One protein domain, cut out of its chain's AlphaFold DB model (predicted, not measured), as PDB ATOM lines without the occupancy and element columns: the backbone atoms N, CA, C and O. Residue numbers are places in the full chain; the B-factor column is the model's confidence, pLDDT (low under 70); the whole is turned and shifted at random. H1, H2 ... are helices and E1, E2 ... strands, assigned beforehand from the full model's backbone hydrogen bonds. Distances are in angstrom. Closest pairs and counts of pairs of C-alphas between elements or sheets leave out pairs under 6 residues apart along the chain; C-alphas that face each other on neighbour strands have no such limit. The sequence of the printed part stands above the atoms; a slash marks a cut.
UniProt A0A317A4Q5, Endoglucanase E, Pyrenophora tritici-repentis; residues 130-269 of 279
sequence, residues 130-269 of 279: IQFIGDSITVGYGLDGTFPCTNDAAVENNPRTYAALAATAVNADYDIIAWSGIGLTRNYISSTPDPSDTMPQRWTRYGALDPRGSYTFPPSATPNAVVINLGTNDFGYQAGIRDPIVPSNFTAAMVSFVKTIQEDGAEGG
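This is residues 130 to 269 of the 279 residues of the protein "Endoglucanase E" of Pyrenophora tritici-repentis (UniProt A0A317A4Q5). A small parallel sheet of three strands, E2, E1 and E3, has the helix H2 along one face, while the long helix H5 runs past the sheet near its edge strand E3. Three stretches of 20 or 22 residues with no named element make up much of the rest. The printed part has 140 residues, with five named helices and three named strands in the order E1 H1 H2 E2 H3 E3 H4 H5; the class is mixed, helices and strands, with under half of the residues in named elements. It is compact, with a radius of gyration of the C-alphas of 15.8 A, and spans 48 by 36 by 26 A.

Begin with E1, residues 130 to 134, the inner strand of the sheet. H1, residues 136 to 139, is on the sheet at a height of 6.1 A, beside the strands and over none of them. H2, residues 162 to 169, is on the same face at a height of 7.6 A, over E1 and along the strands, at 2 degrees to E1 on the local plane; the closest C-alphas of the two are those of Phe 132 and Ala 163, 6.4 A apart. E2, residues 172 to 178, is parallel to E1 at 18 degrees, with N 177 and O 132 at 2.8 A, within hydrogen-bond range. E1, H1 H2, E2 form a strand-helix-strand unit, two parallel neighbour strands with helices between, and its crossover is right-handed. H3, residues 199 to 202, only grazes the sheet. E3, residues 225 to 229, is parallel to E1 at 16 degrees, with N 133 and O 227 at 2.8 A. E2, H3, E3 form a split unit of this kind, with E1 between its strands and a right-handed crossover. H4, residues 232 to 235, is not on the sheet. H5, residues 247 to 267, only grazes the sheet with residues 254 to 262; H3 is close to it but not clearly touching, C-alphas 200 and 257 being closest at 6.3 A. In H2 and H5 every O i to N i+4 pair is within hydrogen-bond range; H1, H3 and H4 are too short for such a pair.

Find C-alpha 130 at (-11.539, 53.939, 1.733), where E1 begins its 13.1 A. E2 is 18.1 A long and E3 13.2 A; H2 is 10.3 A, and H1, H3 and H4 are 4.8 A, 4.9 A and 5.5 A. H5 runs 30.9 A from C-alpha 247 at (13.555, 46.557, 11.202) to C-alpha 267 at (-3.528, 50.630, -14.167).

Look to Gly 240 and Gly 269 for the two C-alphas farthest apart, 48.5 A. The printed part has no cut. The links H1 to H2, E2 to H3, H3 to E3 and H4 to H5 are long. Confidence is low, under 70, at residues 265 to 269; the mean pLDDT of the printed part is 95.0.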
ATOM      1  N   ILE A 130     -12.809  54.154   1.026       98.12
ATOM      2  CA  ILE A 130     -11.539  53.939   1.733       98.12
ATOM      3  C   ILE A 130     -11.294  52.438   1.868       98.12
ATOM      4  O   ILE A 130     -12.169  51.719   2.345       98.12
ATOM      5  N   GLN A 131     -10.102  51.981   1.489       98.50
ATOM      6  CA  GLN A 131      -9.678  50.611   1.749       98.50
ATOM      7  C   GLN A 131      -8.861  50.545   3.027       98.50
ATOM      8  O   GLN A 131      -7.929  51.324   3.221       98.50
ATOM      9  N   PHE A 132      -9.180  49.583   3.883       98.88
ATOM     10  CA  PHE A 132      -8.403  49.294   5.079       98.88
ATOM     11  C   PHE A 132      -7.788  47.911   4.946       98.88
ATOM     12  O   PHE A 132      -8.484  46.943   4.650       98.88
ATOM     13  N   ILE A 133      -6.488  47.819   5.179       98.94
ATOM     14  CA  ILE A 133      -5.719  46.583   5.116       98.94
ATOM     15  C   ILE A 133      -5.117  46.352   6.496       98.94
ATOM     16  O   ILE A 133      -4.454  47.247   7.027       98.94
ATOM     17  N   GLY A 134      -5.330  45.185   7.099       98.88
ATOM     18  CA  GLY A 134      -4.772  44.956   8.430       98.88
ATOM     19  C   GLY A 134      -4.959  43.573   9.025       98.88
ATOM     20  O   GLY A 134      -5.289  42.610   8.341       98.88
ATOM     21  N   ASP A 135      -4.699  43.481  10.320       98.94
ATOM     22  CA  ASP A 135      -4.782  42.241  11.085       98.94
ATOM     23  C   ASP A 135      -6.073  42.159  11.927       98.94
ATOM     24  O   ASP A 135      -7.089  42.783  11.605       98.94
ATOM     25  N   SER A 136      -6.035  41.390  13.016       98.88
ATOM     26  CA  SER A 136      -7.108  41.227  14.003       98.88
ATOM     27  C   SER A 136      -7.703  42.546  14.506       98.88
ATOM     28  O   SER A 136      -8.906  42.629  14.762       98.88
ATOM     29  N   ILE A 137      -6.893  43.603  14.619       98.94
ATOM     30  CA  ILE A 137      -7.359  44.919  15.081       98.94
ATOM     31  C   ILE A 137      -8.326  45.525  14.054       98.94
ATOM     32  O   ILE A 137      -9.347  46.111  14.411       98.94
ATOM     33  N   THR A 138      -8.020  45.355  12.767       98.94
ATOM     34  CA  THR A 138      -8.844  45.831  11.651       98.94
ATOM     35  C   THR A 138     -10.043  44.920  11.396       98.94
ATOM     36  O   THR A 138     -11.087  45.405  10.963       98.94
ATOM     37  N   VAL A 139      -9.939  43.622  11.714       98.94
ATOM     38  CA  VAL A 139     -11.098  42.712  11.759       98.94
ATOM     39  C   VAL A 139     -12.118  43.197  12.791       98.94
ATOM     40  O   VAL A 139     -13.304  43.275  12.477       98.94
ATOM     41  N   GLY A 140     -11.659  43.571  13.988       98.81
ATOM     42  CA  GLY A 140     -12.515  43.774  15.161       98.81
ATOM     43  C   GLY A 140     -12.535  42.561  16.087       98.81
ATOM     44  O   GLY A 140     -13.561  42.291  16.708       98.81
ATOM     45  N   TYR A 141     -11.413  41.838  16.152       98.75
ATOM     46  CA  TYR A 141     -11.193  40.684  17.023       98.75
ATOM     47  C   TYR A 141     -11.497  41.026  18.486       98.75
ATOM     48  O   TYR A 141     -10.916  41.958  19.043       98.75
ATOM     49  N   GLY A 142     -12.393  40.260  19.109       98.44
ATOM     50  CA  GLY A 142     -12.736  40.357  20.530       98.44
ATOM     51  C   GLY A 142     -13.362  41.683  20.964       98.44
ATOM     52  O   GLY A 142     -13.418  41.939  22.164       98.44
ATOM     53  N   LEU A 143     -13.804  42.529  20.025       98.69
ATOM     54  CA  LEU A 143     -14.212  43.912  20.301       98.69
ATOM     55  C   LEU A 143     -15.379  43.999  21.294       98.69
ATOM     56  O   LEU A 143     -15.368  44.868  22.163       98.69
ATOM     57  N   ASP A 144     -16.339  43.076  21.208       98.50
ATOM     58  CA  ASP A 144     -17.494  43.022  22.116       98.50
ATOM     59  C   ASP A 144     -17.273  42.060  23.305       98.50
ATOM     60  O   ASP A 144     -18.176  41.824  24.110       98.50
ATOM     61  N   GLY A 145     -16.075  41.483  23.431       97.69
ATOM     62  CA  GLY A 145     -15.720  40.564  24.509       97.69
ATOM     63  C   GLY A 145     -15.436  41.282  25.833       97.69
ATOM     64  O   GLY A 145     -14.848  42.360  25.872       97.69
ATOM     65  N   THR A 146     -15.813  40.662  26.955       98.06
ATOM     66  CA  THR A 146     -15.409  41.124  28.295       98.06
ATOM     67  C   THR A 146     -14.211  40.317  28.773       98.06
ATOM     68  O   THR A 146     -14.317  39.110  28.972       98.06
ATOM     69  N   PHE A 147     -13.070  40.974  28.973       96.00
ATOM     70  CA  PHE A 147     -11.837  40.299  29.370       96.00
ATOM     71  C   PHE A 147     -11.937  39.649  30.773       96.00
ATOM     72  O   PHE A 147     -12.405  40.311  31.704       96.00
ATOM     73  N   PRO A 148     -11.421  38.416  30.975       95.62
ATOM     74  CA  PRO A 148     -10.869  37.512  29.964       95.62
ATOM     75  C   PRO A 148     -11.976  36.793  29.176       95.62
ATOM     76  O   PRO A 148     -12.917  36.258  29.758       95.62
ATOM     77  N   CYS A 149     -11.828  36.724  27.855       94.69
ATOM     78  CA  CYS A 149     -12.776  36.051  26.967       94.69
ATOM     79  C   CYS A 149     -12.058  35.307  25.839       94.69
ATOM     80  O   CYS A 149     -10.954  35.675  25.433       94.69
ATOM     81  N   THR A 150     -12.718  34.282  25.308       96.81
ATOM     82  CA  THR A 150     -12.328  33.625  24.057       96.81
ATOM     83  C   THR A 150     -12.914  34.409  22.887       96.81
ATOM     84  O   THR A 150     -14.075  34.806  22.952       96.81
ATOM     85  N   ASN A 151     -12.134  34.628  21.825       98.19
ATOM     86  CA  ASN A 151     -12.679  35.198  20.597       98.19
ATOM     87  C   ASN A 151     -13.480  34.156  19.815       98.19
ATOM     88  O   ASN A 151     -13.052  33.010  19.671       98.19
ATOM     89  N   ASP A 152     -14.597  34.592  19.261       98.25
ATOM     90  CA  ASP A 152     -15.429  33.846  18.333       98.25
ATOM     91  C   ASP A 152     -16.141  34.824  17.391       98.25
ATOM     92  O   ASP A 152     -16.060  36.044  17.550       98.25
ATOM     93  N   ALA A 153     -16.874  34.294  16.413       98.50
ATOM     94  CA  ALA A 153     -17.605  35.129  15.473       98.50
ATOM     95  C   ALA A 153     -18.591  36.096  16.154       98.50
ATOM     96  O   ALA A 153     -18.814  37.176  15.618       98.50
ATOM     97  N   ALA A 154     -19.198  35.743  17.292       98.44
ATOM     98  CA  ALA A 154     -20.212  36.562  17.953       98.44
ATOM     99  C   ALA A 154     -19.609  37.814  18.610       98.44
ATOM    100  O   ALA A 154     -20.242  38.873  18.582       98.44
ATOM    101  N   VAL A 155     -18.396  37.707  19.159       98.44
ATOM    102  CA  VAL A 155     -17.709  38.829  19.828       98.44
ATOM    103  C   VAL A 155     -16.859  39.689  18.888       98.44
ATOM    104  O   VAL A 155     -16.422  40.773  19.279       98.44
ATOM    105  N   GLU A 156     -16.662  39.264  17.638       98.81
ATOM    106  CA  GLU A 156     -16.133  40.142  16.594       98.81
ATOM    107  C   GLU A 156     -17.157  41.204  16.178       98.81
ATOM    108  O   GLU A 156     -18.366  40.949  16.093       98.81
ATOM    109  N   ASN A 157     -16.676  42.421  15.909       98.75
ATOM    110  CA  ASN A 157     -17.545  43.549  15.574       98.75
ATOM    111  C   ASN A 157     -16.898  44.521  14.581       98.75
ATOM    112  O   ASN A 157     -16.581  45.669  14.906       98.75
ATOM    113  N   ASN A 158     -16.725  44.071  13.338       98.81
ATOM    114  CA  ASN A 158     -16.131  44.898  12.294       98.81
ATOM    115  C   ASN A 158     -16.786  46.291  12.105       98.81
ATOM    116  O   ASN A 158     -16.038  47.272  12.036       98.81
ATOM    117  N   PRO A 159     -18.130  46.442  12.096       98.44
ATOM    118  CA  PRO A 159     -18.787  47.751  11.979       98.44
ATOM    119  C   PRO A 159     -18.436  48.764  13.082       98.44
ATOM    120  O   PRO A 159     -18.661  49.960  12.907       98.44
ATOM    121  N   ARG A 160     -17.868  48.320  14.213       98.44
ATOM    122  CA  ARG A 160     -17.417  49.181  15.320       98.44
ATOM    123  C   ARG A 160     -15.899  49.341  15.408       98.44
ATOM    124  O   ARG A 160     -15.405  49.943  16.358       98.44
ATOM    125  N   THR A 161     -15.154  48.851  14.422       98.88
ATOM    126  CA  THR A 161     -13.702  49.063  14.339       98.88
ATOM    127  C   THR A 161     -13.353  50.512  14.023       98.88
ATOM    128  O   THR A 161     -14.143  51.254  13.437       98.88
ATOM    129  N   TYR A 162     -12.111  50.902  14.325       98.88
ATOM    130  CA  TYR A 162     -11.563  52.199  13.916       98.88
ATOM    131  C   TYR A 162     -11.706  52.437  12.399       98.88
ATOM    132  O   TYR A 162     -11.943  53.565  11.979       98.88
ATOM    133  N   ALA A 163     -11.593  51.376  11.594       98.69
ATOM    134  CA  ALA A 163     -11.707  51.423  10.144       98.69
ATOM    135  C   ALA A 163     -13.121  51.820   9.697       98.69
ATOM    136  O   ALA A 163     -13.301  52.836   9.022       98.69
ATOM    137  N   ALA A 164     -14.129  51.058  10.131       98.50
ATOM    138  CA  ALA A 164     -15.523  51.332   9.795       98.50
ATOM    139  C   ALA A 164     -15.968  52.707  10.324       98.50
ATOM    140  O   ALA A 164     -16.527  53.506   9.573       98.50
ATOM    141  N   LEU A 165     -15.633  53.031  11.578       98.69
ATOM    142  CA  LEU A 165     -15.995  54.310  12.195       98.69
ATOM    143  C   LEU A 165     -15.351  55.509  11.483       98.69
ATOM    144  O   LEU A 165     -16.021  56.522  11.277       98.69
ATOM    145  N   ALA A 166     -14.084  55.403  11.066       98.62
ATOM    146  CA  ALA A 166     -13.415  56.463  10.315       98.62
ATOM    147  C   ALA A 166     -14.065  56.688   8.941       98.62
ATOM    148  O   ALA A 166     -14.291  57.837   8.561       98.62
ATOM    149  N   ALA A 167     -14.411  55.615   8.219       98.12
ATOM    150  CA  ALA A 167     -15.103  55.718   6.935       98.12
ATOM    151  C   ALA A 167     -16.495  56.353   7.084       98.12
ATOM    152  O   ALA A 167     -16.831  57.285   6.347       98.12
ATOM    153  N   THR A 168     -17.271  55.924   8.086       95.56
ATOM    154  CA  THR A 168     -18.579  56.512   8.404       95.56
ATOM    155  C   THR A 168     -18.466  58.000   8.735       95.56
ATOM    156  O   THR A 168     -19.239  58.797   8.209       95.56
ATOM    157  N   ALA A 169     -17.475  58.401   9.539       97.56
ATOM    158  CA  ALA A 169     -17.284  59.797   9.940       97.56
ATOM    159  C   ALA A 169     -17.046  60.753   8.755       97.56
ATOM    160  O   ALA A 169     -17.365  61.938   8.848       97.56
ATOM    161  N   VAL A 170     -16.521  60.252   7.632       96.44
ATOM    162  CA  VAL A 170     -16.263  61.046   6.416       96.44
ATOM    163  C   VAL A 170     -17.223  60.736   5.263       96.44
ATOM    164  O   VAL A 170     -16.987  61.188   4.133       96.44
ATOM    165  N   ASN A 171     -18.308  60.007   5.555       94.88
ATOM    166  CA  ASN A 171     -19.323  59.556   4.603       94.88
ATOM    167  C   ASN A 171     -18.717  58.824   3.389       94.88
ATOM    168  O   ASN A 171     -19.002  59.153   2.234       94.88
ATOM    169  N   ALA A 172     -17.817  57.876   3.660       96.06
ATOM    170  CA  ALA A 172     -17.202  57.011   2.664       96.06
ATOM    171  C   ALA A 172     -17.726  55.575   2.776       96.06
ATOM    172  O   ALA A 172     -17.965  55.069   3.874       96.06
ATOM    173  N   ASP A 173     -17.851  54.904   1.632       94.94
ATOM    174  CA  ASP A 173     -17.902  53.449   1.598       94.94
ATOM    175  C   ASP A 173     -16.533  52.866   1.971       94.94
ATOM    176  O   ASP A 173     -15.509  53.560   1.957       94.94
ATOM    177  N   TYR A 174     -16.502  51.577   2.290       96.94
ATOM    178  CA  TYR A 174     -15.267  50.915   2.674       96.94
ATOM    179  C   TYR A 174     -15.210  49.446   2.273       96.94
ATOM    180  O   TYR A 174     -16.211  48.724   2.290       96.94
ATOM    181  N   ASP A 175     -13.996  48.996   1.965       96.38
ATOM    182  CA  ASP A 175     -13.601  47.594   1.917       96.38
ATOM    183  C   ASP A 175     -12.495  47.331   2.947       96.38
ATOM    184  O   ASP A 175     -11.480  48.021   3.000       96.38
ATOM    185  N   ILE A 176     -12.713  46.328   3.797       98.81
ATOM    186  CA  ILE A 176     -11.765  45.944   4.840       98.81
ATOM    187  C   ILE A 176     -11.165  44.595   4.460       98.81
ATOM    188  O   ILE A 176     -11.840  43.572   4.484       98.81
ATOM    189  N   ILE A 177      -9.886  44.601   4.100       98.75
ATOM    190  CA  ILE A 177      -9.104  43.415   3.762       98.75
ATOM    191  C   ILE A 177      -8.244  43.083   4.974       98.75
ATOM    192  O   ILE A 177      -7.128  43.578   5.128       98.75
ATOM    193  N   ALA A 178      -8.809  42.299   5.886       98.88
ATOM    194  CA  ALA A 178      -8.173  41.980   7.153       98.88
ATOM    195  C   ALA A 178      -8.330  40.508   7.527       98.88
ATOM    196  O   ALA A 178      -9.278  39.848   7.094       98.88
ATOM    197  N   TRP A 179      -7.371  40.002   8.301       98.88
ATOM    198  CA  TRP A 179      -7.317  38.607   8.740       98.88
ATOM    199  C   TRP A 179      -6.560  38.497  10.067       98.88
ATOM    200  O   TRP A 179      -5.438  38.998  10.176       98.88
ATOM    201  N   SER A 180      -7.130  37.857  11.087       98.75
ATOM    202  CA  SER A 180      -6.454  37.771  12.388       98.75
ATOM    203  C   SER A 180      -5.164  36.964  12.321       98.75
ATOM    204  O   SER A 180      -5.071  35.930  11.665       98.75
ATOM    205  N   GLY A 181      -4.136  37.455  13.015       98.31
ATOM    206  CA  GLY A 181      -2.816  36.825  13.048       98.31
ATOM    207  C   GLY A 181      -1.955  37.043  11.799       98.31
ATOM    208  O   GLY A 181      -0.803  36.616  11.791       98.31
ATOM    209  N   ILE A 182      -2.454  37.717  10.758       98.69
ATOM    210  CA  ILE A 182      -1.675  37.960   9.539       98.69
ATOM    211  C   ILE A 182      -0.640  39.071   9.729       98.69
ATOM    212  O   ILE A 182      -0.889  40.065  10.415       98.69
ATOM    213  N   GLY A 183       0.520  38.927   9.098       98.69
ATOM    214  CA  GLY A 183       1.535  39.975   9.048       98.69
ATOM    215  C   GLY A 183       1.856  40.429   7.633       98.69
ATOM    216  O   GLY A 183       1.371  39.886   6.637       98.69
ATOM    217  N   LEU A 184       2.706  41.446   7.556       98.81
ATOM    218  CA  LEU A 184       3.242  41.970   6.306       98.81
ATOM    219  C   LEU A 184       4.329  41.052   5.724       98.81
ATOM    220  O   LEU A 184       4.362  40.806   4.523       98.81
ATOM    221  N   THR A 185       5.215  40.561   6.589       98.00
ATOM    222  CA  THR A 185       6.385  39.729   6.262       98.00
ATOM    223  C   THR A 185       6.305  38.342   6.883       98.00
ATOM    224  O   THR A 185       6.840  37.387   6.323       98.00
ATOM    225  N   ARG A 186       5.652  38.229   8.045       97.38
ATOM    226  CA  ARG A 186       5.466  36.976   8.780       97.38
ATOM    227  C   ARG A 186       4.238  37.070   9.681       97.38
ATOM    228  O   ARG A 186       4.022  38.100  10.312       97.38
ATOM    229  N   ASN A 187       3.469  35.990   9.760       98.12
ATOM    230  CA  ASN A 187       2.250  35.924  10.569       98.12
ATOM    231  C   ASN A 187       2.565  35.784  12.069       98.12
ATOM    232  O   ASN A 187       3.722  35.896  12.485       98.12
ATOM    233  N   TYR A 188       1.540  35.602  12.899       97.44
ATOM    234  CA  TYR A 188       1.653  35.534  14.356       97.44
ATOM    235  C   TYR A 188       2.674  34.483  14.818       97.44
ATOM    236  O   TYR A 188       2.976  33.517  14.119       97.44
ATOM    237  N   ILE A 189       3.268  34.711  15.990       96.25
ATOM    238  CA  ILE A 189       4.286  33.817  16.538       96.25
ATOM    239  C   ILE A 189       3.705  32.434  16.845       96.25
ATOM    240  O   ILE A 189       2.675  32.294  17.500       96.25
ATOM    241  N   SER A 190       4.419  31.403  16.417       92.75
ATOM    242  CA  SER A 190       4.094  30.002  16.653       92.75
ATOM    243  C   SER A 190       5.385  29.198  16.804       92.75
ATOM    244  O   SER A 190       6.443  29.617  16.335       92.75
ATOM    245  N   SER A 191       5.314  28.037  17.463       90.19
ATOM    246  CA  SER A 191       6.466  27.135  17.634       90.19
ATOM    247  C   SER A 191       7.025  26.626  16.304       90.19
ATOM    248  O   SER A 191       8.224  26.404  16.172       90.19
ATOM    249  N   THR A 192       6.144  26.464  15.318       89.62
ATOM    250  CA  THR A 192       6.482  26.170  13.926       89.62
ATOM    251  C   THR A 192       6.025  27.354  13.090       89.62
ATOM    252  O   THR A 192       4.844  27.692  13.203       89.62
ATOM    253  N   PRO A 193       6.888  27.983  12.270       87.00
ATOM    254  CA  PRO A 193       6.499  29.133  11.458       87.00
ATOM    255  C   PRO A 193       5.227  28.855  10.650       87.00
ATOM    256  O   PRO A 193       5.161  27.848   9.946       87.00
ATOM    257  N   ASP A 194       4.230  29.732  10.770       91.62
ATOM    258  CA  ASP A 194       2.995  29.650   9.988       91.62
ATOM    259  C   ASP A 194       3.308  29.839   8.488       91.62
ATOM    260  O   ASP A 194       3.786  30.910   8.104       91.62
ATOM    261  N   PRO A 195       3.070  28.820   7.635       92.31
ATOM    262  CA  PRO A 195       3.371  28.887   6.209       92.31
ATOM    263  C   PRO A 195       2.255  29.555   5.388       92.31
ATOM    264  O   PRO A 195       2.352  29.593   4.159       92.31
ATOM    265  N   SER A 196       1.169  30.003   6.025       95.69
ATOM    266  CA  SER A 196       0.041  30.617   5.329       95.69
ATOM    267  C   SER A 196       0.392  31.985   4.730       95.69
ATOM    268  O   SER A 196       1.417  32.594   5.036       95.69
ATOM    269  N   ASP A 197      -0.460  32.461   3.820       97.19
ATOM    270  CA  ASP A 197      -0.263  33.730   3.121       97.19
ATOM    271  C   ASP A 197      -0.055  34.904   4.087       97.19
ATOM    272  O   ASP A 197      -0.824  35.097   5.032       97.19
ATOM    273  N   THR A 198       0.929  35.742   3.766       98.50
ATOM    274  CA  THR A 198       1.062  37.093   4.332       98.50
ATOM    275  C   THR A 198       0.058  38.047   3.688       98.50
ATOM    276  O   THR A 198      -0.541  37.743   2.648       98.50
ATOM    277  N   MET A 199      -0.134  39.229   4.282       98.75
ATOM    278  CA  MET A 199      -1.137  40.176   3.802       98.75
ATOM    279  C   MET A 199      -0.933  40.600   2.339       98.75
ATOM    280  O   MET A 199      -1.922  40.576   1.611       98.75
ATOM    281  N   PRO A 200       0.288  40.891   1.838       98.50
ATOM    282  CA  PRO A 200       0.471  41.210   0.421       98.50
ATOM    283  C   PRO A 200      -0.054  40.124  -0.525       98.50
ATOM    284  O   PRO A 200      -0.697  40.428  -1.523       98.50
ATOM    285  N   GLN A 201       0.151  38.845  -0.191       98.19
ATOM    286  CA  GLN A 201      -0.352  37.721  -0.990       98.19
ATOM    287  C   GLN A 201      -1.871  37.592  -0.880       98.19
ATOM    288  O   GLN A 201      -2.567  37.415  -1.882       98.19
ATOM    289  N   ARG A 202      -2.392  37.699   0.342       98.25
ATOM    290  CA  ARG A 202      -3.818  37.574   0.633       98.25
ATOM    291  C   ARG A 202      -4.641  38.728   0.041       98.25
ATOM    292  O   ARG A 202      -5.759  38.497  -0.412       98.25
ATOM    293  N   TRP A 203      -4.077  39.931  -0.031       98.44
ATOM    294  CA  TRP A 203      -4.699  41.118  -0.621       98.44
ATOM    295  C   TRP A 203      -4.986  40.978  -2.124       98.44
ATOM    296  O   TRP A 203      -5.885  41.642  -2.630       98.44
ATOM    297  N   THR A 204      -4.312  40.064  -2.829       97.94
ATOM    298  CA  THR A 204      -4.582  39.775  -4.254       97.94
ATOM    299  C   THR A 204      -5.843  38.933  -4.495       97.94
ATOM    300  O   THR A 204      -6.195  38.645  -5.639       97.94
ATOM    301  N   ARG A 205      -6.519  38.476  -3.433       98.31
ATOM    302  CA  ARG A 205      -7.693  37.599  -3.534       98.31
ATOM    303  C   ARG A 205      -8.993  38.402  -3.613       98.31
ATOM    304  O   ARG A 205      -9.113  39.466  -2.991       98.31
ATOM    305  N   TYR A 206      -9.971  37.889  -4.365       98.12
ATOM    306  CA  TYR A 206     -11.299  38.498  -4.465       98.12
ATOM    307  C   TYR A 206     -12.056  38.287  -3.149       98.12
ATOM    308  O   TYR A 206     -12.184  39.229  -2.366       98.12
ATOM    309  N   GLY A 207     -12.489  37.060  -2.862       98.12
ATOM    310  CA  GLY A 207     -12.856  36.619  -1.518       98.12
ATOM    311  C   GLY A 207     -11.636  36.158  -0.716       98.12
ATOM    312  O   GLY A 207     -10.620  35.756  -1.278       98.12
ATOM    313  N   ALA A 208     -11.717  36.170   0.614       97.88
ATOM    314  CA  ALA A 208     -10.590  35.810   1.485       97.88
ATOM    315  C   ALA A 208     -10.063  34.381   1.280       97.88
ATOM    316  O   ALA A 208      -8.892  34.100   1.563       97.88
ATOM    317  N   LEU A 209     -10.920  33.492   0.779       97.38
ATOM    318  CA  LEU A 209     -10.636  32.080   0.533       97.38
ATOM    319  C   LEU A 209     -10.398  31.762  -0.951       97.38
ATOM    320  O   LEU A 209     -10.025  30.636  -1.272       97.38
ATOM    321  N   ASP A 210     -10.542  32.750  -1.836       98.38
ATOM    322  CA  ASP A 210     -10.316  32.579  -3.270       98.38
ATOM    323  C   ASP A 210      -8.817  32.390  -3.586       98.38
ATOM    324  O   ASP A 210      -7.949  32.732  -2.769       98.38
ATOM    325  N   PRO A 211      -8.471  31.869  -4.780       98.06
ATOM    326  CA  PRO A 211      -7.082  31.768  -5.220       98.06
ATOM    327  C   PRO A 211      -6.352  33.120  -5.220       98.06
ATOM    328  O   PRO A 211      -6.958  34.172  -5.445       98.06
ATOM    329  N   ARG A 212      -5.029  33.097  -5.013       96.31
ATOM    330  CA  ARG A 212      -4.170  34.288  -5.169       96.31
ATOM    331  C   ARG A 212      -4.315  34.869  -6.581       96.31
ATOM    332  O   ARG A 212      -4.410  34.110  -7.542       96.31
ATOM    333  N   GLY A 213      -4.315  36.195  -6.697       95.88
ATOM    334  CA  GLY A 213      -4.467  36.908  -7.972       95.88
ATOM    335  C   GLY A 213      -5.877  36.871  -8.569       95.88
ATOM    336  O   GLY A 213      -6.058  37.259  -9.716       95.88
ATOM    337  N   SER A 214      -6.880  36.393  -7.828       97.75
ATOM    338  CA  SER A 214      -8.269  36.352  -8.311       97.75
ATOM    339  C   SER A 214      -8.947  37.724  -8.355       97.75
ATOM    340  O   SER A 214      -9.943  37.879  -9.061       97.75
ATOM    341  N   TYR A 215      -8.449  38.718  -7.613       96.81
ATOM    342  CA  TYR A 215      -8.973  40.078  -7.688       96.81
ATOM    343  C   TYR A 215      -8.274  40.867  -8.791       96.81
ATOM    344  O   TYR A 215      -7.057  41.003  -8.787       96.81
ATOM    345  N   THR A 216      -9.059  41.411  -9.718       92.56
ATOM    346  CA  THR A 216      -8.556  42.087 -10.925       92.56
ATOM    347  C   THR A 216      -8.443  43.603 -10.783       92.56
ATOM    348  O   THR A 216      -8.256  44.277 -11.788       92.56
ATOM    349  N   PHE A 217      -8.636  44.148  -9.575       92.75
ATOM    350  CA  PHE A 217      -8.552  45.588  -9.287       92.75
ATOM    351  C   PHE A 217      -9.330  46.470 -10.285       92.75
ATOM    352  O   PHE A 217      -8.757  47.343 -10.932       92.75
ATOM    353  N   PRO A 218     -10.652  46.252 -10.451       90.38
ATOM    354  CA  PRO A 218     -11.418  46.994 -11.443       90.38
ATOM    355  C   PRO A 218     -11.414  48.504 -11.131       90.38
ATOM    356  O   PRO A 218     -11.572  48.873  -9.963       90.38
ATOM    357  N   PRO A 219     -11.355  49.380 -12.155       87.25
ATOM    358  CA  PRO A 219     -11.342  50.840 -11.989       87.25
ATOM    359  C   PRO A 219     -12.475  51.387 -11.113       87.25
ATOM    360  O   PRO A 219     -12.312  52.335 -10.352       87.25
ATOM    361  N   SER A 220     -13.651  50.758 -11.199       84.44
ATOM    362  CA  SER A 220     -14.841  51.125 -10.428       84.44
ATOM    363  C   SER A 220     -14.708  50.865  -8.925       84.44
ATOM    364  O   SER A 220     -15.534  51.343  -8.149       84.44
ATOM    365  N   ALA A 221     -13.691  50.110  -8.500       86.94
ATOM    366  CA  ALA A 221     -13.436  49.770  -7.109       86.94
ATOM    367  C   ALA A 221     -12.225  50.504  -6.507       86.94
ATOM    368  O   ALA A 221     -11.923  50.254  -5.333       86.94
ATOM    369  N   THR A 222     -11.568  51.399  -7.255       91.25
ATOM    370  CA  THR A 222     -10.392  52.149  -6.794       91.25
ATOM    371  C   THR A 222     -10.743  53.042  -5.596       91.25
ATOM    372  O   THR A 222     -11.619  53.907  -5.704       91.25
ATOM    373  N   PRO A 223     -10.102  52.851  -4.429       94.94
ATOM    374  CA  PRO A 223     -10.373  53.663  -3.251       94.94
ATOM    375  C   PRO A 223      -9.722  55.049  -3.364       94.94
ATOM    376  O   PRO A 223      -8.668  55.216  -3.971       94.94
ATOM    377  N   ASN A 224     -10.311  56.053  -2.713       95.81
ATOM    378  CA  ASN A 224      -9.712  57.386  -2.593       95.81
ATOM    379  C   ASN A 224      -8.559  57.427  -1.582       95.81
ATOM    380  O   ASN A 224      -7.723  58.323  -1.643       95.81
ATOM    381  N   ALA A 225      -8.547  56.498  -0.626       97.06
ATOM    382  CA  ALA A 225      -7.490  56.355   0.361       97.06
ATOM    383  C   ALA A 225      -7.301  54.881   0.729       97.06
ATOM    384  O   ALA A 225      -8.266  54.119   0.778       97.06
ATOM    385  N   VAL A 226      -6.058  54.509   1.035       98.50
ATOM    386  CA  VAL A 226      -5.706  53.194   1.575       98.50
ATOM    387  C   VAL A 226      -5.068  53.390   2.943       98.50
ATOM    388  O   VAL A 226      -4.140  54.182   3.097       98.50
ATOM    389  N   VAL A 227      -5.574  52.673   3.940       98.81
ATOM    390  CA  VAL A 227      -5.076  52.682   5.316       98.81
ATOM    391  C   VAL A 227      -4.511  51.305   5.625       98.81
ATOM    392  O   VAL A 227      -5.235  50.314   5.573       98.81
ATOM    393  N   ILE A 228      -3.229  51.239   5.975       98.88
ATOM    394  CA  ILE A 228      -2.548  49.989   6.321       98.88
ATOM    395  C   ILE A 228      -2.255  49.995   7.819       98.88
ATOM    396  O   ILE A 228      -1.552  50.876   8.311       98.88
ATOM    397  N   ASN A 229      -2.786  49.009   8.537       98.88
ATOM    398  CA  ASN A 229      -2.496  48.763   9.946       98.88
ATOM    399  C   ASN A 229      -1.996  47.326  10.107       98.88
ATOM    400  O   ASN A 229      -2.770  46.392  10.314       98.88
ATOM    401  N   LEU A 230      -0.689  47.160   9.924       98.88
ATOM    402  CA  LEU A 230       0.017  45.889  10.020       98.88
ATOM    403  C   LEU A 230       1.298  46.093  10.820       98.88
ATOM    404  O   LEU A 230       1.926  47.150  10.757       98.88
ATOM    405  N   GLY A 231       1.708  45.044  11.521       98.62
ATOM    406  CA  GLY A 231       2.958  45.010  12.274       98.62
ATOM    407  C   GLY A 231       2.826  44.264  13.593       98.62
ATOM    408  O   GLY A 231       3.794  43.657  14.031       98.62
ATOM    409  N   THR A 232       1.634  44.213  14.196       98.75
ATOM    410  CA  THR A 232       1.400  43.505  15.468       98.75
ATOM    411  C   THR A 232       1.964  42.084  15.432       98.75
ATOM    412  O   THR A 232       2.751  41.680  16.290       98.75
ATOM    413  N   ASN A 233       1.625  41.346  14.373       98.50
ATOM    414  CA  ASN A 233       2.028  39.954  14.199       98.50
ATOM    415  C   ASN A 233       3.490  39.807  13.766       98.50
ATOM    416  O   ASN A 233       4.175  38.908  14.252       98.50
ATOM    417  N   ASP A 234       3.998  40.710  12.926       98.38
ATOM    418  CA  ASP A 234       5.399  40.732  12.506       98.38
ATOM    419  C   ASP A 234       6.351  40.953  13.691       98.38
ATOM    420  O   ASP A 234       7.396  40.298  13.798       98.38
ATOM    421  N   PHE A 235       5.979  41.861  14.593       98.31
ATOM    422  CA  PHE A 235       6.793  42.280  15.731       98.31
ATOM    423  C   PHE A 235       6.690  41.346  16.937       98.31
ATOM    424  O   PHE A 235       7.528  41.452  17.825       98.31
ATOM    425  N   GLY A 236       5.748  40.396  16.977       96.75
ATOM    426  CA  GLY A 236       5.732  39.380  18.033       96.75
ATOM    427  C   GLY A 236       7.054  38.601  18.071       96.75
ATOM    428  O   GLY A 236       7.567  38.173  17.035       96.75
ATOM    429  N   TYR A 237       7.635  38.388  19.241       96.62
ATOM    430  CA  TYR A 237       8.825  37.553  19.395       96.62
ATOM    431  C   TYR A 237       8.829  36.930  20.787       96.62
ATOM    432  O   TYR A 237       8.220  37.453  21.718       96.62
ATOM    433  N   GLN A 238       9.513  35.801  20.920       96.81
ATOM    434  CA  GLN A 238       9.694  35.131  22.199       96.81
ATOM    435  C   GLN A 238      10.990  34.332  22.141       96.81
ATOM    436  O   GLN A 238      11.217  33.575  21.194       96.81
ATOM    437  N   ALA A 239      11.833  34.496  23.161       95.75
ATOM    438  CA  ALA A 239      13.107  33.794  23.254       95.75
ATOM    439  C   ALA A 239      12.909  32.273  23.133       95.75
ATOM    440  O   ALA A 239      12.028  31.702  23.776       95.75
ATOM    441  N   GLY A 240      13.716  31.633  22.283       93.69
ATOM    442  CA  GLY A 240      13.626  30.196  22.002       93.69
ATOM    443  C   GLY A 240      12.494  29.782  21.052       93.69
ATOM    444  O   GLY A 240      12.414  28.607  20.715       93.69
ATOM    445  N   ILE A 241      11.645  30.715  20.606       94.75
ATOM    446  CA  ILE A 241      10.583  30.459  19.618       94.75
ATOM    447  C   ILE A 241      10.830  31.258  18.339       94.75
ATOM    448  O   ILE A 241      10.856  30.700  17.247       94.75
ATOM    449  N   ARG A 242      10.997  32.579  18.465       95.06
ATOM    450  CA  ARG A 242      11.177  33.483  17.327       95.06
ATOM    451  C   ARG A 242      11.974  34.706  17.736       95.06
ATOM    452  O   ARG A 242      11.607  35.377  18.700       95.06
ATOM    453  N   ASP A 243      12.989  35.030  16.944       95.75
ATOM    454  CA  ASP A 243      13.794  36.232  17.133       95.75
ATOM    455  C   ASP A 243      13.020  37.519  16.776       95.75
ATOM    456  O   ASP A 243      12.108  37.501  15.924       95.75
ATOM    457  N   PRO A 244      13.388  38.661  17.394       97.56
ATOM    458  CA  PRO A 244      12.890  39.972  16.997       97.56
ATOM    459  C   PRO A 244      13.042  40.208  15.492       97.56
ATOM    460  O   PRO A 244      13.982  39.731  14.856       97.56
ATOM    461  N   ILE A 245      12.098  40.941  14.906       97.00
ATOM    462  CA  ILE A 245      12.172  41.277  13.484       97.00
ATOM    463  C   ILE A 245      13.360  42.207  13.222       97.00
ATOM    464  O   ILE A 245      13.647  43.098  14.020       97.00
ATOM    465  N   VAL A 246      14.026  42.035  12.079       97.38
ATOM    466  CA  VAL A 246      15.020  42.996  11.593       97.38
ATOM    467  C   VAL A 246      14.272  44.208  11.018       97.38
ATOM    468  O   VAL A 246      13.583  44.046  10.005       97.38
ATOM    469  N   PRO A 247      14.392  45.421  11.599       97.44
ATOM    470  CA  PRO A 247      13.555  46.557  11.202       97.44
ATOM    471  C   PRO A 247      13.665  46.927   9.720       97.44
ATOM    472  O   PRO A 247      12.653  47.215   9.090       97.44
ATOM    473  N   SER A 248      14.862  46.838   9.127       98.25
ATOM    474  CA  SER A 248      15.071  47.138   7.704       98.25
ATOM    475  C   SER A 248      14.277  46.221   6.772       98.25
ATOM    476  O   SER A 248      13.831  46.672   5.719       98.25
ATOM    477  N   ASN A 249      14.055  44.960   7.157       97.69
ATOM    478  CA  ASN A 249      13.267  44.020   6.359       97.69
ATOM    479  C   ASN A 249      11.785  44.408   6.375       97.69
ATOM    480  O   ASN A 249      11.140  44.410   5.329       97.69
ATOM    481  N   PHE A 250      11.263  44.794   7.544       98.62
ATOM    482  CA  PHE A 250       9.891  45.285   7.663       98.62
ATOM    483  C   PHE A 250       9.693  46.586   6.874       98.62
ATOM    484  O   PHE A 250       8.735  46.709   6.113       98.62
ATOM    485  N   THR A 251      10.632  47.533   6.985       98.81
ATOM    486  CA  THR A 251      10.602  48.787   6.216       98.81
ATOM    487  C   THR A 251      10.595  48.524   4.710       98.81
ATOM    488  O   THR A 251       9.757  49.081   4.002       98.81
ATOM    489  N   ALA A 252      11.484  47.659   4.213       98.69
ATOM    490  CA  ALA A 252      11.548  47.323   2.792       98.69
ATOM    491  C   ALA A 252      10.249  46.666   2.295       98.69
ATOM    492  O   ALA A 252       9.747  47.028   1.231       98.69
ATOM    493  N   ALA A 253       9.671  45.757   3.083       98.62
ATOM    494  CA  ALA A 253       8.405  45.114   2.747       98.62
ATOM    495  C   ALA A 253       7.233  46.105   2.712       98.62
ATOM    496  O   ALA A 253       6.406  46.028   1.807       98.62
ATOM    497  N   MET A 254       7.184  47.067   3.640       98.81
ATOM    498  CA  MET A 254       6.131  48.090   3.654       98.81
ATOM    499  C   MET A 254       6.222  48.976   2.415       98.81
ATOM    500  O   MET A 254       5.221  49.197   1.738       98.81
ATOM    501  N   VAL A 255       7.433  49.428   2.069       98.75
ATOM    502  CA  VAL A 255       7.671  50.198   0.839       98.75
ATOM    503  C   VAL A 255       7.253  49.398  -0.393       98.75
ATOM    504  O   VAL A 255       6.582  49.940  -1.266       98.75
ATOM    505  N   SER A 256       7.623  48.116  -0.465       98.50
ATOM    506  CA  SER A 256       7.249  47.253  -1.588       98.50
ATOM    507  C   SER A 256       5.736  47.102  -1.706       98.50
ATOM    508  O   SER A 256       5.203  47.240  -2.799       98.50
ATOM    509  N   PHE A 257       5.040  46.851  -0.597       98.56
ATOM    510  CA  PHE A 257       3.599  46.628  -0.627       98.56
ATOM    511  C   PHE A 257       2.828  47.896  -1.010       98.56
ATOM    512  O   PHE A 257       1.901  47.831  -1.813       98.56
ATOM    513  N   VAL A 258       3.252  49.063  -0.513       98.44
ATOM    514  CA  VAL A 258       2.671  50.350  -0.922       98.44
ATOM    515  C   VAL A 258       2.856  50.595  -2.420       98.44
ATOM    516  O   VAL A 258       1.914  51.046  -3.063       98.44
ATOM    517  N   LYS A 259       4.025  50.267  -2.992       97.75
ATOM    518  CA  LYS A 259       4.249  50.381  -4.443       97.75
ATOM    519  C   LYS A 259       3.310  49.479  -5.240       97.75
ATOM    520  O   LYS A 259       2.675  49.967  -6.162       97.75
ATOM    521  N   THR A 260       3.146  48.221  -4.828       95.50
ATOM    522  CA  THR A 260       2.186  47.302  -5.463       95.50
ATOM    523  C   THR A 260       0.763  47.869  -5.442       95.50
ATOM    524  O   THR A 260       0.099  47.911  -6.469       95.50
ATOM    525  N   ILE A 261       0.317  48.406  -4.299       95.38
ATOM    526  CA  ILE A 261      -1.007  49.043  -4.185       95.38
ATOM    527  C   ILE A 261      -1.142  50.248  -5.134       95.38
ATOM    528  O   ILE A 261      -2.217  50.482  -5.685       95.38
ATOM    529  N   GLN A 262      -0.075  51.032  -5.312       93.06
ATOM    530  CA  GLN A 262      -0.066  52.184  -6.217       93.06
ATOM    531  C   GLN A 262      -0.123  51.772  -7.691       93.06
ATOM    532  O   GLN A 262      -0.827  52.419  -8.459       93.06
ATOM    533  N   GLU A 263       0.598  50.718  -8.074       88.56
ATOM    534  CA  GLU A 263       0.637  50.190  -9.442       88.56
ATOM    535  C   GLU A 263      -0.735  49.626  -9.847       88.56
ATOM    536  O   GLU A 263      -1.331  50.101 -10.816       88.56
ATOM    537  N   ASP A 264      -1.310  48.740  -9.028       79.44
ATOM    538  CA  ASP A 264      -2.634  48.150  -9.281       79.44
ATOM    539  C   ASP A 264      -3.769  49.193  -9.208       79.44
ATOM    540  O   ASP A 264      -4.803  49.067  -9.866       79.44
ATOM    541  N   GLY A 265      -3.586  50.262  -8.421       60.12
ATOM    542  CA  GLY A 265      -4.508  51.400  -8.373       60.12
ATOM    543  C   GLY A 265      -4.412  52.335  -9.586       60.12
ATOM    544  O   GLY A 265      -5.394  53.009  -9.910       60.12
ATOM    545  N   ALA A 266      -3.255  52.386 -10.255       50.75
ATOM    546  CA  ALA A 266      -2.986  53.265 -11.392       50.75
ATOM    547  C   ALA A 266      -3.364  52.633 -12.740       50.75
ATOM    548  O   ALA A 266      -3.888  53.336 -13.608       50.75
ATOM    549  N   GLU A 267      -3.175  51.321 -12.915       46.69
ATOM    550  CA  GLU A 267      -3.528  50.630 -14.167       46.69
ATOM    551  C   GLU A 267      -5.044  50.622 -14.440       46.69
ATOM    552  O   GLU A 267      -5.470  50.617 -15.595       46.69
ATOM    553  N   GLY A 268      -5.877  50.757 -13.403       38.69
ATOM    554  CA  GLY A 268      -7.317  50.969 -13.563       38.69
ATOM    555  C   GLY A 268      -7.715  52.384 -14.024       38.69
ATOM    556  O   GLY A 268      -8.839  52.594 -14.472       38.69
ATOM    557  N   GLY A 269      -6.832  53.380 -13.931       35.97
ATOM    558  CA  GLY A 269      -7.152  54.781 -14.241       35.97
ATOM    559  C   GLY A 269      -6.860  55.222 -15.679       35.97
ATOM    560  O   GLY A 269      -7.351  56.268 -16.097       35.97
TER     561      GLY A 269